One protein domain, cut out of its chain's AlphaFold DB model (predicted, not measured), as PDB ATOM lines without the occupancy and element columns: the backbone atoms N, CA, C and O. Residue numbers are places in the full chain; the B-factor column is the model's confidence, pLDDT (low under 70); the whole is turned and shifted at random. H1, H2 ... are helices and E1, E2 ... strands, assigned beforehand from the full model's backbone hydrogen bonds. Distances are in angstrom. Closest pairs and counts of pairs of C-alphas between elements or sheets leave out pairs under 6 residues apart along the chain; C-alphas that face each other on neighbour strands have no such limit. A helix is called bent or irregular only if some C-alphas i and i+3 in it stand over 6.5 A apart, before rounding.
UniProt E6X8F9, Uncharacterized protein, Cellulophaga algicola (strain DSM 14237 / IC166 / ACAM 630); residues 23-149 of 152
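What this domain is: This is residues 23 to 149 of the 152 residues of an uncharacterized protein of Cellulophaga algicola (strain DSM 14237 / IC166 / ACAM 630) (UniProt E6X8F9). A twisted wall of six strands, E4 to E7 with E10 and E9, has a smaller four-stranded sheet partly face to face with its E7, E10 and E9 end, the strands crossed. The short helix H1 covers E5 and E6 on that same side, and H2 sits beside the small sheet's edge strand E8. The 127 printed residues hold two named helices and ten named strands, in the order E1 E2 E3 H1 E4 E5 E6 E7 E8 H2 E9 E10, class mixed. The large sheet runs E4 E5 E6 E7 E10 E9, antiparallel; the small one runs E3 E2 E1 E8, mixed. The whole is compact, with a radius of gyration of the C-alphas of 13.9 A, and rounded, spanning 37 by 32 by 24 A.

Where its parts are: Begin in the large sheet at C-alpha 140, at (157.975, 115.798, 165.705); E10, residues 140 to 148, runs 23.7 A to C-alpha 148 at (161.277, 138.942, 169.517). Beside it find E9, residues 130 to 137, 22.7 A long, and E7, residues 87 to 91. Next come E6, residues 75 to 79, 13.7 A, E5, residues 66 to 70, and E4, residues 56 to 59. The small sheet has E1, residues 23 to 27, starting at (174.167, 126.216, 174.830), E2, residues 30 to 33, E3, residues 36 to 38, and E8, residues 109 to 112. H1 is residues 44 to 51, 9.9 A; H2 is residues 117 to 123, 10.0 A.

How they stand to each other: E4 E5 E6 E7 form a meander, each strand the antiparallel neighbour of the one before; look for N 68 and O 77, 2.8 A, between E5 and E6. E7 and E10 are antiparallel, with N 88 and O 146 at 2.8 A; the hairpin E9 and E10 has N 131 and O 147 at 2.8 A. E1 E2 E3 form a second meander, with N 32 and O 25 at 2.8 A, while E1 and E8 are parallel, with N 24 and O 109 at 2.8 A. H1 is over E5 and E6 at a height over the sheet of 10.4 A, along the strands, 6 degrees from E5 on the local plane. H2 stands at the small sheet's level; the closest C-alphas of E8 and H2, Leu 111 and Ile 117, are 5.5 A apart. Between the sheets, the closest C-alphas of E2 and E9, Gln 30 and Tyr 130, are 7.2 A apart. In H1 every O i to N i+4 pair is within hydrogen-bond range; in H2 1 of 3 is, beside 2 of 4 O i to N i+3 pairs, and H2 is irregular, C-alphas 119 and 122 being 7.6 A apart.

The domain as a whole: The two C-alphas farthest apart, those of Gln 62 and Gly 114, are 41.3 A apart. The printed part has no cut. Its one long link, residues 92 to 108, joins E7 to E8. Mean pLDDT of the printed part is 93.3; look at residues 97 to 98 for the values under 70.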
ATOM      1  N   THR A  23     175.087 126.296 173.694       96.75
ATOM      2  CA  THR A  23     174.167 126.216 174.830       96.75
ATOM      3  C   THR A  23     173.297 127.457 174.847       96.75
ATOM      4  O   THR A  23     173.806 128.572 174.946       96.75
ATOM      5  N   VAL A  24     171.985 127.267 174.761       97.56
ATOM      6  CA  VAL A  24     170.992 128.325 174.917       97.56
ATOM      7  C   VAL A  24     170.349 128.190 176.286       97.56
ATOM      8  O   VAL A  24     169.821 127.132 176.623       97.56
ATOM      9  N   THR A  25     170.368 129.262 177.070       97.25
ATOM     10  CA  THR A  25     169.662 129.329 178.351       97.25
ATOM     11  C   THR A  25     168.635 130.447 178.312       97.25
ATOM     12  O   THR A  25     168.930 131.582 177.948       97.25
ATOM     13  N   CYS A  26     167.405 130.107 178.658       96.25
ATOM     14  CA  CYS A  26     166.261 131.001 178.703       96.25
ATOM     15  C   CYS A  26     165.825 131.119 180.161       96.25
ATOM     16  O   CYS A  26     165.477 130.114 180.774       96.25
ATOM     17  N   THR A  27     165.870 132.323 180.724       95.25
ATOM     18  CA  THR A  27     165.315 132.655 182.051       95.25
ATOM     19  C   THR A  27     164.101 133.562 181.863       95.25
ATOM     20  O   THR A  27     163.929 134.064 180.755       95.25
ATOM     21  N   PRO A  28     163.272 133.860 182.877       94.25
ATOM     22  CA  PRO A  28     162.086 134.700 182.674       94.25
ATOM     23  C   PRO A  28     162.385 136.032 181.959       94.25
ATOM     24  O   PRO A  28     161.651 136.426 181.059       94.25
ATOM     25  N   ASP A  29     163.534 136.643 182.258       94.12
ATOM     26  CA  ASP A  29     163.872 137.982 181.762       94.12
ATOM     27  C   ASP A  29     164.762 138.022 180.510       94.12
ATOM     28  O   ASP A  29     164.894 139.074 179.885       94.12
ATOM     29  N   GLN A  30     165.439 136.928 180.142       94.94
ATOM     30  CA  GLN A  30     166.474 136.981 179.102       94.94
ATOM     31  C   GLN A  30     166.786 135.639 178.432       94.94
ATOM     32  O   GLN A  30     166.514 134.563 178.969       94.94
ATOM     33  N   ILE A  31     167.446 135.730 177.274       96.94
ATOM     34  CA  ILE A  31     168.092 134.617 176.576       96.94
ATOM     35  C   ILE A  31     169.606 134.830 176.639       96.94
ATOM     36  O   ILE A  31     170.090 135.932 176.383       96.94
ATOM     37  N   ASN A  32     170.363 133.764 176.895       96.62
ATOM     38  CA  ASN A  32     171.803 133.728 176.670       96.62
ATOM     39  C   ASN A  32     172.155 132.616 175.678       96.62
ATOM     40  O   ASN A  32     171.590 131.524 175.734       96.62
ATOM     41  N   ILE A  33     173.119 132.876 174.797       96.44
ATOM     42  CA  ILE A  33     173.727 131.878 173.912       96.44
ATOM     43  C   ILE A  33     175.211 131.821 174.261       96.44
ATOM     44  O   ILE A  33     175.903 132.833 174.155       96.44
ATOM     45  N   ASN A  34     175.698 130.658 174.697       93.56
ATOM     46  CA  ASN A  34     177.054 130.479 175.231       93.56
ATOM     47  C   ASN A  34     177.412 131.553 176.276       93.56
ATOM     48  O   ASN A  34     178.443 132.206 176.168       93.56
ATOM     49  N   GLU A  35     176.518 131.765 177.249       91.19
ATOM     50  CA  GLU A  35     176.655 132.757 178.337       91.19
ATOM     51  C   GLU A  35     176.616 134.233 177.897       91.19
ATOM     52  O   GLU A  35     176.624 135.128 178.741       91.19
ATOM     53  N   VAL A  36     176.500 134.516 176.597       95.00
ATOM     54  CA  VAL A  36     176.332 135.877 176.080       95.00
ATOM     55  C   VAL A  36     174.849 136.205 175.981       95.00
ATOM     56  O   VAL A  36     174.109 135.542 175.252       95.00
ATOM     57  N   ASN A  37     174.423 137.251 176.691       95.44
ATOM     58  CA  ASN A  37     173.063 137.771 176.605       95.44
ATOM     59  C   ASN A  37     172.727 138.206 175.171       95.44
ATOM     60  O   ASN A  37     173.515 138.892 174.512       95.44
ATOM     61  N   ILE A  38     171.540 137.822 174.705       95.69
ATOM     62  CA  ILE A  38     170.985 138.253 173.427       95.69
ATOM     63  C   ILE A  38     169.581 138.818 173.628       95.69
ATOM     64  O   ILE A  38     168.733 138.231 174.299       95.69
ATOM     65  N   THR A  39     169.326 139.958 172.995       95.31
ATOM     66  CA  THR A  39     168.012 140.596 172.934       95.31
ATOM     67  C   THR A  39     167.516 140.616 171.497       95.31
ATOM     68  O   THR A  39     168.309 140.679 170.556       95.31
ATOM     69  N   PHE A  40     166.198 140.552 171.321       95.38
ATOM     70  CA  PHE A  40     165.556 140.670 170.017       95.38
ATOM     71  C   PHE A  40     164.682 141.936 169.970       95.38
ATOM     72  O   PHE A  40     163.990 142.207 170.949       95.38
ATOM     73  N   PRO A  41     164.657 142.695 168.855       96.19
ATOM     74  CA  PRO A  41     165.478 142.529 167.650       96.19
ATOM     75  C   PRO A  41     166.987 142.614 167.930       96.19
ATOM     76  O   PRO A  41     167.430 143.441 168.720       96.19
ATOM     77  N   THR A  42     167.759 141.762 167.254       97.19
ATOM     78  CA  THR A  42     169.231 141.767 167.261       97.19
ATOM     79  C   THR A  42     169.774 142.223 165.904       97.19
ATOM     80  O   THR A  42     169.004 142.600 165.020       97.19
ATOM     81  N   ASN A  43     171.091 142.164 165.702       97.94
ATOM     82  CA  ASN A  43     171.728 142.421 164.411       97.94
ATOM     83  C   ASN A  43     172.799 141.371 164.074       97.94
ATOM     84  O   ASN A  43     173.284 140.637 164.942       97.94
ATOM     85  N   TYR A  44     173.195 141.320 162.800       97.81
ATOM     86  CA  TYR A  44     174.186 140.367 162.301       97.81
ATOM     87  C   TYR A  44     175.540 140.520 162.995       97.81
ATOM     88  O   TYR A  44     176.203 139.525 163.267       97.81
ATOM     89  N   THR A  45     175.948 141.747 163.337       97.25
ATOM     90  CA  THR A  45     177.218 141.991 164.037       97.25
ATOM     91  C   THR A  45     177.239 141.327 165.417       97.25
ATOM     92  O   THR A  45     178.252 140.738 165.798       97.25
ATOM     93  N   THR A  46     176.133 141.382 166.159       96.19
ATOM     94  CA  THR A  46     175.970 140.693 167.446       96.19
ATOM     95  C   THR A  46     175.983 139.181 167.257       96.19
ATOM     96  O   THR A  46     176.766 138.498 167.914       96.19
ATOM     97  N   LEU A  47     175.203 138.653 166.307       96.69
ATOM     98  CA  LEU A  47     175.187 137.214 166.024       96.69
ATOM     99  C   LEU A  47     176.554 136.695 165.587       96.69
ATOM    100  O   LEU A  47     176.972 135.638 166.039       96.69
ATOM    101  N   LYS A  48     177.293 137.463 164.787       95.75
ATOM    102  CA  LYS A  48     178.644 137.114 164.350       95.75
ATOM    103  C   LYS A  48     179.626 136.975 165.512       95.75
ATOM    104  O   LYS A  48     180.513 136.129 165.459       95.75
ATOM    105  N   LYS A  49     179.479 137.774 166.572       93.81
ATOM    106  CA  LYS A  49     180.307 137.646 167.785       93.81
ATOM    107  C   LYS A  49     179.991 136.376 168.580       93.81
ATOM    108  O   LYS A  49     180.888 135.850 169.225       93.81
ATOM    109  N   ILE A  50     178.742 135.912 168.536       94.19
ATOM    110  CA  ILE A  50     178.250 134.760 169.307       94.19
ATOM    111  C   ILE A  50     178.461 133.445 168.541       94.19
ATOM    112  O   ILE A  50     178.941 132.464 169.101       94.19
ATOM    113  N   LEU A  51     178.092 133.425 167.259       95.19
ATOM    114  CA  LEU A  51     177.998 132.233 166.408       95.19
ATOM    115  C   LEU A  51     179.123 132.143 165.363       95.19
ATOM    116  O   LEU A  51     179.255 131.123 164.690       95.19
ATOM    117  N   GLY A  52     179.925 133.200 165.199       94.94
ATOM    118  CA  GLY A  52     180.860 133.342 164.081       94.94
ATOM    119  C   GLY A  52     180.184 133.837 162.797       94.94
ATOM    120  O   GLY A  52     179.007 134.191 162.781       94.94
ATOM    121  N   GLU A  53     180.935 133.885 161.697       96.56
ATOM    122  CA  GLU A  53     180.379 134.235 160.381       96.56
ATOM    123  C   GLU A  53     179.331 133.212 159.931       96.56
ATOM    124  O   GLU A  53     179.530 132.005 160.092       96.56
ATOM    125  N   ALA A  54     178.244 133.685 159.316       97.19
ATOM    126  CA  ALA A  54     177.330 132.797 158.613       97.19
ATOM    127  C   ALA A  54     178.088 132.078 157.486       97.19
ATOM    128  O   ALA A  54     178.782 132.701 156.681       97.19
ATOM    129  N   SER A  55     177.946 130.757 157.426       97.38
ATOM    130  CA  SER A  55     178.571 129.907 156.409       97.38
ATOM    131  C   SER A  55     178.012 130.191 155.015       97.38
ATOM    132  O   SER A  55     178.743 130.129 154.026       97.38
ATOM    133  N   ARG A  56     176.717 130.523 154.937       96.19
ATOM    134  CA  ARG A  56     176.027 130.936 153.711       96.19
ATOM    135  C   ARG A  56     175.059 132.076 154.006       96.19
ATOM    136  O   ARG A  56     174.447 132.128 155.072       96.19
ATOM    137  N   ILE A  57     174.893 132.964 153.032       96.75
ATOM    138  CA  ILE A  57     173.832 133.972 153.018       96.75
ATOM    139  C   ILE A  57     173.107 133.834 151.685       96.75
ATOM    140  O   ILE A  57     173.710 134.026 150.628       96.75
ATOM    141  N   GLU A  58     171.831 133.466 151.728       95.25
ATOM    142  CA  GLU A  58     171.048 133.138 150.537       95.25
ATOM    143  C   GLU A  58     169.873 134.104 150.368       95.25
ATOM    144  O   GLU A  58     169.064 134.245 151.285       95.25
ATOM    145  N   PRO A  59     169.725 134.766 149.208       94.44
ATOM    146  CA  PRO A  59     168.570 135.613 148.958       94.44
ATOM    147  C   PRO A  59     167.313 134.760 148.746       94.44
ATOM    148  O   PRO A  59     167.315 133.812 147.954       94.44
ATOM    149  N   ILE A  60     166.207 135.139 149.387       91.19
ATOM    150  CA  ILE A  60     164.903 134.528 149.122       91.19
ATOM    151  C   ILE A  60     164.299 135.198 147.888       91.19
ATOM    152  O   ILE A  60     164.011 136.401 147.890       91.19
ATOM    153  N   LYS A  61     164.058 134.409 146.834       88.56
ATOM    154  CA  LYS A  61     163.451 134.895 145.586       88.56
ATOM    155  C   LYS A  61     162.162 135.672 145.874       88.56
ATOM    156  O   LYS A  61     161.332 135.233 146.660       88.56
ATOM    157  N   GLN A  62     161.989 136.800 145.180       88.62
ATOM    158  CA  GLN A  62     160.793 137.656 145.243       88.62
ATOM    159  C   GLN A  62     160.539 138.345 146.597       88.62
ATOM    160  O   GLN A  62     159.491 138.960 146.778       88.62
ATOM    161  N   THR A  63     161.496 138.321 147.526       91.06
ATOM    162  CA  THR A  63     161.434 139.108 148.766       91.06
ATOM    163  C   THR A  63     162.712 139.931 148.939       91.06
ATOM    164  O   THR A  63     163.672 139.768 148.190       91.06
ATOM    165  N   LYS A  64     162.733 140.822 149.937       93.19
ATOM    166  CA  LYS A  64     163.963 141.511 150.363       93.19
ATOM    167  C   LYS A  64     164.772 140.703 151.387       93.19
ATOM    168  O   LYS A  64     165.814 141.173 151.823       93.19
ATOM    169  N   ASN A  65     164.282 139.532 151.797       94.62
ATOM    170  CA  ASN A  65     164.904 138.741 152.847       94.62
ATOM    171  C   ASN A  65     166.134 138.000 152.328       94.62
ATOM    172  O   ASN A  65     166.110 137.395 151.254       94.62
ATOM    173  N   ASN A  66     167.158 137.968 153.170       96.38
ATOM    174  CA  ASN A  66     168.249 137.014 153.093       96.38
ATOM    175  C   ASN A  66     168.115 135.994 154.224       96.38
ATOM    176  O   ASN A  66     167.654 136.325 155.321       96.38
ATOM    177  N   VAL A  67     168.561 134.771 153.958       96.25
ATOM    178  CA  VAL A  67     168.702 133.706 154.946       96.25
ATOM    179  C   VAL A  67     170.170 133.561 155.299       96.25
ATOM    180  O   VAL A  67     170.981 133.195 154.456       96.25
ATOM    181  N   TYR A  68     170.498 133.857 156.547       97.81
ATOM    182  CA  TYR A  68     171.823 133.711 157.133       97.81
ATOM    183  C   TYR A  68     171.888 132.330 157.780       97.81
ATOM    184  O   TYR A  68     171.076 132.027 158.654       97.81
ATOM    185  N   LEU A  69     172.810 131.489 157.321       97.25
ATOM    186  CA  LEU A  69     172.906 130.074 157.675       97.25
ATOM    187  C   LEU A  69     174.247 129.805 158.353       97.25
ATOM    188  O   LEU A  69     175.301 130.002 157.749       97.25
ATOM    189  N   TRP A  70     174.209 129.309 159.587       96.94
ATOM    190  CA  TRP A  70     175.360 128.733 160.278       96.94
ATOM    191  C   TRP A  70     175.269 127.220 160.139       96.94
ATOM    192  O   TRP A  70     174.710 126.530 160.994       96.94
ATOM    193  N   ASP A  71     175.764 126.728 159.005       95.25
ATOM    194  CA  ASP A  71     175.515 125.363 158.543       95.25
ATOM    195  C   ASP A  71     175.968 124.313 159.539       95.25
ATOM    196  O   ASP A  71     175.183 123.433 159.863       95.25
ATOM    197  N   ASP A  72     177.195 124.455 160.044       94.38
ATOM    198  CA  ASP A  72     177.806 123.529 161.002       94.38
ATOM    199  C   ASP A  72     177.149 123.588 162.396       94.38
ATOM    200  O   ASP A  72     177.387 122.713 163.226       94.38
ATOM    201  N   LEU A  73     176.347 124.624 162.675       96.19
ATOM    202  CA  LEU A  73     175.635 124.790 163.946       96.19
ATOM    203  C   LEU A  73     174.173 124.345 163.867       96.19
ATOM    204  O   LEU A  73     173.522 124.232 164.902       96.19
ATOM    205  N   GLY A  74     173.634 124.133 162.665       95.69
ATOM    206  CA  GLY A  74     172.206 123.893 162.487       95.69
ATOM    207  C   GLY A  74     171.334 125.102 162.827       95.69
ATOM    208  O   GLY A  74     170.207 124.931 163.282       95.69
ATOM    209  N   ILE A  75     171.837 126.325 162.634       96.44
ATOM    210  CA  ILE A  75     171.127 127.565 162.991       96.44
ATOM    211  C   ILE A  75     170.895 128.417 161.747       96.44
ATOM    212  O   ILE A  75     171.781 128.535 160.897       96.44
ATOM    213  N   TYR A  76     169.734 129.066 161.650       95.94
ATOM    214  CA  TYR A  76     169.525 130.106 160.645       95.94
ATOM    215  C   TYR A  76     168.672 131.283 161.120       95.94
ATOM    216  O   TYR A  76     167.927 131.198 162.094       95.94
ATOM    217  N   CYS A  77     168.779 132.393 160.391       96.06
ATOM    218  CA  CYS A  77     167.976 133.603 160.549       96.06
ATOM    219  C   CYS A  77     167.494 134.078 159.176       96.06
ATOM    220  O   CYS A  77     168.292 134.144 158.245       96.06
ATOM    221  N   SER A  78     166.225 134.458 159.041       94.94
ATOM    222  CA  SER A  78     165.730 135.166 157.853       94.94
ATOM    223  C   SER A  78     165.475 136.625 158.204       94.94
ATOM    224  O   SER A  78     164.683 136.908 159.102       94.94
ATOM    225  N   SER A  79     166.091 137.554 157.475       96.38
ATOM    226  CA  SER A  79     165.850 138.986 157.664       96.38
ATOM    227  C   SER A  79     165.994 139.785 156.370       96.38
ATOM    228  O   SER A  79     166.891 139.525 155.568       96.38
ATOM    229  N   ALA A  80     165.134 140.793 156.194       96.56
ATOM    230  CA  ALA A  80     165.282 141.832 155.169       96.56
ATOM    231  C   ALA A  80     166.351 142.868 155.528       96.56
ATOM    232  O   ALA A  80     166.832 143.582 154.650       96.56
ATOM    233  N   ASP A  81     166.689 142.971 156.813       96.88
ATOM    234  CA  ASP A  81     167.583 143.983 157.354       96.88
ATOM    235  C   ASP A  81     168.579 143.323 158.325       96.88
ATOM    236  O   ASP A  81     168.161 142.795 159.365       96.88
ATOM    237  N   PRO A  82     169.888 143.300 158.011       96.56
ATOM    238  CA  PRO A  82     170.886 142.740 158.914       96.56
ATOM    239  C   PRO A  82     170.997 143.494 160.244       96.56
ATOM    240  O   PRO A  82     171.492 142.913 161.207       96.56
ATOM    241  N   GLU A  83     170.507 144.733 160.328       97.69
ATOM    242  CA  GLU A  83     170.463 145.518 161.567       97.69
ATOM    243  C   GLU A  83     169.210 145.233 162.411       97.69
ATOM    244  O   GLU A  83     169.128 145.661 163.563       97.69
ATOM    245  N   LYS A  84     168.241 144.484 161.866       97.06
ATOM    246  CA  LYS A  84     166.992 144.125 162.544       97.06
ATOM    247  C   LYS A  84     166.610 142.669 162.288       97.06
ATOM    248  O   LYS A  84     165.718 142.353 161.503       97.06
ATOM    249  N   MET A  85     167.266 141.769 163.004       97.62
ATOM    250  CA  MET A  85     167.006 140.333 162.991       97.62
ATOM    251  C   MET A  85     166.076 139.949 164.141       97.62
ATOM    252  O   MET A  85     166.375 140.191 165.307       97.62
ATOM    253  N   LEU A  86     164.923 139.366 163.814       97.25
ATOM    254  CA  LEU A  86     163.838 139.157 164.779       97.25
ATOM    255  C   LEU A  86     163.799 137.757 165.384       97.25
ATOM    256  O   LEU A  86     163.172 137.578 166.421       97.25
ATOM    257  N   MET A  87     164.408 136.770 164.731       96.44
ATOM    258  CA  MET A  87     164.267 135.371 165.119       96.44
ATOM    259  C   MET A  87     165.455 134.535 164.650       96.44
ATOM    260  O   MET A  87     165.930 134.695 163.524       96.44
ATOM    261  N   LEU A  88     165.883 133.615 165.504       97.38
ATOM    262  CA  LEU A  88     166.746 132.488 165.195       97.38
ATOM    263  C   LEU A  88     165.929 131.199 165.180       97.38
ATOM    264  O   LEU A  88     165.026 131.007 165.996       97.38
ATOM    265  N   LEU A  89     166.297 130.302 164.275       96.69
ATOM    266  CA  LEU A  89     165.786 128.943 164.217       96.69
ATOM    267  C   LEU A  89     166.928 127.964 164.442       96.69
ATOM    268  O   LEU A  89     167.898 127.954 163.685       96.69
ATOM    269  N   LEU A  90     166.798 127.156 165.492       96.81
ATOM    270  CA  LEU A  90     167.678 126.034 165.805       96.81
ATOM    271  C   LEU A  90     167.051 124.783 165.184       96.81
ATOM    272  O   LEU A  90     166.016 124.324 165.656       96.81
ATOM    273  N   VAL A  91     167.602 124.284 164.082       95.88
ATOM    274  CA  VAL A  91     166.978 123.244 163.250       95.88
ATOM    275  C   VAL A  91     167.424 121.863 163.707       95.88
ATOM    276  O   VAL A  91     168.524 121.430 163.395       95.88
ATOM    277  N   GLU A  92     166.562 121.143 164.412       94.19
ATOM    278  CA  GLU A  92     166.853 119.802 164.938       94.19
ATOM    279  C   GLU A  92     166.645 118.690 163.903       94.19
ATOM    280  O   GLU A  92     167.233 117.612 164.019       94.19
ATOM    281  N   ASP A  93     165.837 118.936 162.867       93.12
ATOM    282  CA  ASP A  93     165.679 118.015 161.741       93.12
ATOM    283  C   ASP A  93     165.551 118.759 160.405       93.12
ATOM    284  O   ASP A  93     164.466 119.159 159.974       93.12
ATOM    285  N   ASN A  94     166.677 118.900 159.706       89.38
ATOM    286  CA  ASN A  94     166.753 119.566 158.409       89.38
ATOM    287  C   ASN A  94     166.160 118.746 157.248       89.38
ATOM    288  O   ASN A  94     166.225 119.171 156.099       89.38
ATOM    289  N   ARG A  95     165.562 117.577 157.492       88.12
ATOM    290  CA  ARG A  95     164.880 116.805 156.436       88.12
ATOM    291  C   ARG A  95     163.445 117.271 156.215       88.12
ATOM    292  O   ARG A  95     162.894 117.037 155.145       88.12
ATOM    293  N   TYR A  96     162.857 117.962 157.192       79.44
ATOM    294  CA  TYR A  96     161.449 118.378 157.179       79.44
ATOM    295  C   TYR A  96     161.167 119.685 156.416       79.44
ATOM    296  O   TYR A  96     160.083 120.255 156.542       79.44
ATOM    297  N   GLY A  97     162.109 120.138 155.580       63.94
ATOM    298  CA  GLY A  97     161.856 121.112 154.517       63.94
ATOM    299  C   GLY A  97     161.276 122.444 154.995       63.94
ATOM    300  O   GLY A  97     160.172 122.819 154.602       63.94
ATOM    301  N   LEU A  98     162.036 123.197 155.794       66.62
ATOM    302  CA  LEU A  98     161.680 124.573 156.189       66.62
ATOM    303  C   LEU A  98     162.022 125.627 155.107       66.62
ATOM    304  O   LEU A  98     161.944 126.828 155.357       66.62
ATOM    305  N   GLY A  99     162.379 125.189 153.894       77.69
ATOM    306  CA  GLY A  99     162.869 126.041 152.810       77.69
ATOM    307  C   GLY A  99     164.397 126.076 152.787       77.69
ATOM    308  O   GLY A  99     165.035 125.041 152.604       77.69
ATOM    309  N   HIS A 100     164.983 127.262 152.955       83.12
ATOM    310  CA  HIS A 100     166.427 127.400 153.154       83.12
ATOM    311  C   HIS A 100     166.804 126.789 154.507       83.12
ATOM    312  O   HIS A 100     166.246 127.179 155.530       83.12
ATOM    313  N   GLN A 101     167.732 125.831 154.509       90.19
ATOM    314  CA  GLN A 101     168.052 125.045 155.698       90.19
ATOM    315  C   GLN A 101     169.561 124.850 155.890       90.19
ATOM    316  O   GLN A 101     170.296 124.762 154.894       90.19
ATOM    317  N   PRO A 102     170.020 124.761 157.151       94.00
ATOM    318  CA  PRO A 102     171.392 124.393 157.472       94.00
ATOM    319  C   PRO A 102     171.763 123.000 156.946       94.00
ATOM    320  O   PRO A 102     170.913 122.108 156.850       94.00
ATOM    321  N   LEU A 103     173.045 122.792 156.634       93.56
ATOM    322  CA  LEU A 103     173.550 121.490 156.172       93.56
ATOM    323  C   LEU A 103     173.544 120.410 157.265       93.56
ATOM    324  O   LEU A 103     173.375 119.233 156.941       93.56
ATOM    325  N   THR A 104     173.699 120.784 158.537       94.06
ATOM    326  CA  THR A 104     173.624 119.856 159.675       94.06
ATOM    327  C   THR A 104     172.496 120.230 160.626       94.06
ATOM    328  O   THR A 104     172.004 121.356 160.615       94.06
ATOM    329  N   ASN A 105     172.079 119.277 161.458       95.75
ATOM    330  CA  ASN A 105     171.118 119.547 162.520       95.75
ATOM    331  C   ASN A 105     171.802 120.258 163.689       95.75
ATOM    332  O   ASN A 105     172.995 120.074 163.937       95.75
ATOM    333  N   PHE A 106     171.019 121.034 164.423       95.88
ATOM    334  CA  PHE A 106     171.382 121.578 165.713       95.88
ATOM    335  C   PHE A 106     171.551 120.425 166.704       95.88
ATOM    336  O   PHE A 106     170.663 119.589 166.862       95.88
ATOM    337  N   THR A 107     172.706 120.381 167.363       95.19
ATOM    338  CA  THR A 107     173.040 119.380 168.391       95.19
ATOM    339  C   THR A 107     173.417 120.029 169.719       95.19
ATOM    340  O   THR A 107     174.051 119.394 170.560       95.19
ATOM    341  N   GLY A 108     173.118 121.320 169.870       95.38
ATOM    342  CA  GLY A 108     173.359 122.050 171.103       95.38
ATOM    343  C   GLY A 108     172.322 121.733 172.179       95.38
ATOM    344  O   GLY A 108     171.414 120.928 171.985       95.38
ATOM    345  N   THR A 109     172.444 122.414 173.312       96.31
ATOM    346  CA  THR A 109     171.533 122.272 174.454       96.31
ATOM    347  C   THR A 109     170.643 123.502 174.559       96.31
ATOM    348  O   THR A 109     171.138 124.624 174.452       96.31
ATOM    349  N   VAL A 110     169.350 123.312 174.827       97.06
ATOM    350  CA  VAL A 110     168.415 124.401 175.143       97.06
ATOM    351  C   VAL A 110     167.798 124.160 176.515       97.06
ATOM    352  O   VAL A 110     167.174 123.125 176.746       97.06
ATOM    353  N   LEU A 111     167.982 125.120 177.421       96.88
ATOM    354  CA  LEU A 111     167.450 125.091 178.779       96.88
ATOM    355  C   LEU A 111     166.462 126.239 178.988       96.88
ATOM    356  O   LEU A 111     166.774 127.385 178.671       96.88
ATOM    357  N   ILE A 112     165.312 125.942 179.583       96.12
ATOM    358  CA  ILE A 112     164.316 126.916 180.034       96.12
ATOM    359  C   ILE A 112     164.247 126.819 181.554       96.12
ATOM    360  O   ILE A 112     163.928 125.763 182.098       96.12
ATOM    361  N   ASP A 113     164.586 127.909 182.233       94.75
ATOM    362  CA  ASP A 113     164.622 128.029 183.693       94.75
ATOM    363  C   ASP A 113     165.442 126.910 184.362       94.75
ATOM    364  O   ASP A 113     165.106 126.389 185.422       94.75
ATOM    365  N   GLY A 114     166.538 126.519 183.703       93.62
ATOM    366  CA  GLY A 114     167.464 125.486 184.171       93.62
ATOM    367  C   GLY A 114     167.086 124.046 183.816       93.62
ATOM    368  O   GLY A 114     167.897 123.155 184.063       93.62
ATOM    369  N   ALA A 115     165.922 123.796 183.206       94.62
ATOM    370  CA  ALA A 115     165.513 122.458 182.768       94.62
ATOM    371  C   ALA A 115     165.563 122.304 181.235       94.62
ATOM    372  O   ALA A 115     165.423 123.301 180.523       94.62
ATOM    373  N   PRO A 116     165.730 121.078 180.703       93.88
ATOM    374  CA  PRO A 116     165.629 120.809 179.268       93.88
ATOM    375  C   PRO A 116     164.304 121.288 178.665       93.88
ATOM    376  O   PRO A 116     163.255 121.235 179.315       93.88
ATOM    377  N   ILE A 117     164.351 121.739 177.410       91.75
ATOM    378  CA  ILE A 117     163.194 122.297 176.698       91.75
ATOM    379  C   ILE A 117     161.967 121.376 176.719       91.75
ATOM    380  O   ILE A 117     160.849 121.864 176.890       91.75
ATOM    381  N   GLU A 118     162.154 120.060 176.625       88.69
ATOM    382  CA  GLU A 118     161.077 119.065 176.579       88.69
ATOM    383  C   GLU A 118     160.196 119.091 177.834       88.69
ATOM    384  O   GLU A 118     159.036 118.685 177.785       88.69
ATOM    385  N   GLN A 119     160.735 119.572 178.956       88.44
ATOM    386  CA  GLN A 119     160.026 119.647 180.232       88.44
ATOM    387  C   GLN A 119     159.252 120.960 180.392       88.44
ATOM    388  O   GLN A 119     158.190 120.974 181.011       88.44
ATOM    389  N   ASN A 120     159.771 122.056 179.828       89.00
ATOM    390  CA  ASN A 120     159.340 123.406 180.195       89.00
ATOM    391  C   ASN A 120     158.737 124.226 179.054       89.00
ATOM    392  O   ASN A 120     158.093 125.235 179.331       89.00
ATOM    393  N   ILE A 121     158.870 123.819 177.789       87.81
ATOM    394  CA  ILE A 121     158.389 124.631 176.657       87.81
ATOM    395  C   ILE A 121     156.880 124.918 176.692       87.81
ATOM    396  O   ILE A 121     156.443 125.963 176.220       87.81
ATOM    397  N   GLY A 122     156.083 124.024 177.285       82.50
ATOM    398  CA  GLY A 122     154.639 124.215 177.465       82.50
ATOM    399  C   GLY A 122     154.253 125.187 178.588       82.50
ATOM    400  O   GLY A 122     153.097 125.593 178.647       82.50
ATOM    401  N   ASN A 123     155.201 125.567 179.450       81.06
ATOM    402  CA  ASN A 123     154.980 126.377 180.653       81.06
ATOM    403  C   ASN A 123     155.680 127.746 180.576       81.06
ATOM    404  O   ASN A 123     155.949 128.367 181.600       81.06
ATOM    405  N   VAL A 124     156.032 128.203 179.374       86.38
ATOM    406  CA  VAL A 124     156.673 129.507 179.182       86.38
ATOM    407  C   VAL A 124     155.611 130.602 179.222       86.38
ATOM    408  O   VAL A 124     154.722 130.635 178.368       86.38
ATOM    409  N   ASP A 125     155.725 131.510 180.191       82.06
ATOM    410  CA  ASP A 125     154.827 132.659 180.314       82.06
ATOM    411  C   ASP A 125     154.876 133.573 179.078       82.06
ATOM    412  O   ASP A 125     155.911 133.754 178.432       82.06
ATOM    413  N   MET A 126     153.730 134.165 178.735       83.94
ATOM    414  CA  MET A 126     153.598 135.005 177.537       83.94
ATOM    415  C   MET A 126     154.178 136.418 177.703       83.94
ATOM    416  O   MET A 126     154.315 137.128 176.706       83.94
ATOM    417  N   ASP A 127     154.484 136.828 178.933       88.81
ATOM    418  CA  ASP A 127     154.993 138.153 179.303       88.81
ATOM    419  C   ASP A 127     156.525 138.250 179.270       88.81
ATOM    420  O   ASP A 127     157.082 139.329 179.485       88.81
ATOM    421  N   ARG A 128     157.226 137.155 178.945       93.00
ATOM    422  CA  ARG A 128     158.677 137.195 178.739       93.00
ATOM    423  C   ARG A 128     159.030 138.175 177.616       93.00
ATOM    424  O   ARG A 128     158.363 138.181 176.581       93.00
ATOM    425  N   PRO A 129     160.135 138.935 177.715       93.50
ATOM    426  CA  PRO A 129     160.525 139.926 176.702       93.50
ATOM    427  C   PRO A 129     161.006 139.302 175.375       93.50
ATOM    428  O   PRO A 129     161.447 139.996 174.459       93.50
ATOM    429  N   TYR A 130     160.940 137.978 175.259       94.81
ATOM    430  CA  TYR A 130     161.321 137.193 174.098       94.81
ATOM    431  C   TYR A 130     160.350 136.024 173.918       94.81
ATOM    432  O   TYR A 130     159.642 135.625 174.840       94.81
ATOM    433  N   MET A 131     160.322 135.461 172.714       94.00
ATOM    434  CA  MET A 131     159.598 134.230 172.428       94.00
ATOM    435  C   MET A 131     160.555 133.043 172.353       94.00
ATOM    436  O   MET A 131     161.636 133.142 171.769       94.00
ATOM    437  N   ILE A 132     160.112 131.904 172.878       94.62
ATOM    438  CA  ILE A 132     160.674 130.587 172.583       94.62
ATOM    439  C   ILE A 132     159.527 129.637 172.228       94.62
ATOM    440  O   ILE A 132     158.513 129.608 172.924       94.62
ATOM    441  N   ARG A 133     159.624 128.913 171.107       92.19
ATOM    442  CA  ARG A 133     158.568 127.992 170.641       92.19
ATOM    443  C   ARG A 133     159.144 126.762 169.954       92.19
ATOM    444  O   ARG A 133     160.055 126.883 169.141       92.19
ATOM    445  N   SER A 134     158.529 125.608 170.188       93.00
ATOM    446  CA  SER A 134     158.737 124.416 169.365       93.00
ATOM    447  C   SER A 134     158.042 124.565 168.014       93.00
ATOM    448  O   SER A 134     156.856 124.896 167.943       93.00
ATOM    449  N   ILE A 135     158.759 124.275 166.933       91.69
ATOM    450  CA  ILE A 135     158.181 124.085 165.604       91.69
ATOM    451  C   ILE A 135     157.962 122.590 165.409       91.69
ATOM    452  O   ILE A 135     158.919 121.825 165.295       91.69
ATOM    453  N   ILE A 136     156.691 122.192 165.364       91.00
ATOM    454  CA  ILE A 136     156.273 120.799 165.209       91.00
ATOM    455  C   ILE A 136     155.842 120.533 163.759       91.00
ATOM    456  O   ILE A 136     155.080 121.308 163.171       91.00
ATOM    457  N   LYS A 137     156.314 119.427 163.181       89.38
ATOM    458  CA  LYS A 137     155.869 118.860 161.899       89.38
ATOM    459  C   LYS A 137     155.664 117.363 162.086       89.38
ATOM    460  O   LYS A 137     156.559 116.707 162.600       89.38
ATOM    461  N   GLU A 138     154.509 116.843 161.666       88.88
ATOM    462  CA  GLU A 138     154.187 115.407 161.777       88.88
ATOM    463  C   GLU A 138     154.463 114.855 163.190       88.88
ATOM    464  O   GLU A 138     155.155 113.857 163.361       88.88
ATOM    465  N   ASP A 139     153.987 115.576 164.211       87.75
ATOM    466  CA  ASP A 139     154.156 115.252 165.637       87.75
ATOM    467  C   ASP A 139     155.610 115.198 166.142       87.75
ATOM    468  O   ASP A 139     155.875 114.779 167.269       87.75
ATOM    469  N   LYS A 140     156.564 115.690 165.345       89.00
ATOM    470  CA  LYS A 140     157.975 115.798 165.705       89.00
ATOM    471  C   LYS A 140     158.418 117.255 165.796       89.00
ATOM    472  O   LYS A 140     158.110 118.063 164.921       89.00
ATOM    473  N   GLN A 141     159.193 117.594 166.826       91.31
ATOM    474  CA  GLN A 141     159.917 118.863 166.860       91.31
ATOM    475  C   GLN A 141     161.015 118.855 165.794       91.31
ATOM    476  O   GLN A 141     161.864 117.965 165.762       91.31
ATOM    477  N   VAL A 142     160.956 119.823 164.883       93.88
ATOM    478  CA  VAL A 142     161.919 119.957 163.777       93.88
ATOM    479  C   VAL A 142     162.811 121.177 163.931       93.88
ATOM    480  O   VAL A 142     163.880 121.238 163.326       93.88
ATOM    481  N   ALA A 143     162.378 122.152 164.729       95.12
ATOM    482  CA  ALA A 143     163.178 123.302 165.091       95.12
ATOM    483  C   ALA A 143     162.672 123.957 166.379       95.12
ATOM    484  O   ALA A 143     161.511 123.800 166.764       95.12
ATOM    485  N   ILE A 144     163.533 124.763 166.987       95.69
ATOM    486  CA  ILE A 144     163.206 125.661 168.092       95.69
ATOM    487  C   ILE A 144     163.338 127.094 167.577       95.69
ATOM    488  O   ILE A 144     164.376 127.474 167.033       95.69
ATOM    489  N   ALA A 145     162.286 127.890 167.745       95.12
ATOM    490  CA  ALA A 145     162.282 129.311 167.433       95.12
ATOM    491  C   ALA A 145     162.589 130.137 168.672       95.12
ATOM    492  O   ALA A 145     161.902 129.996 169.678       95.12
ATOM    493  N   LEU A 146     163.577 131.023 168.564       96.31
ATOM    494  CA  LEU A 146     163.964 132.015 169.567       96.31
ATOM    495  C   LEU A 146     163.867 133.394 168.932       96.31
ATOM    496  O   LEU A 146     164.414 133.592 167.850       96.31
ATOM    497  N   GLY A 147     163.199 134.356 169.556       96.00
ATOM    498  CA  GLY A 147     163.048 135.649 168.898       96.00
ATOM    499  C   GLY A 147     162.359 136.733 169.700       96.00
ATOM    500  O   GLY A 147     162.135 136.617 170.901       96.00
ATOM    501  N   TRP A 148     162.013 137.802 168.993       94.12
ATOM    502  CA  TRP A 148     161.277 138.942 169.517       94.12
ATOM    503  C   TRP A 148     159.864 138.532 169.943       94.12
ATOM    504  O   TRP A 148     159.161 137.867 169.181       94.12
ATOM    505  N   ASN A 149     159.439 138.953 171.137       91.31
ATOM    506  CA  ASN A 149     158.048 138.832 171.555       91.31
ATOM    507  C   ASN A 149     157.281 140.114 171.179       91.31
ATOM    508  O   ASN A 149     157.555 141.156 171.763       91.31
TER     509      ASN A 149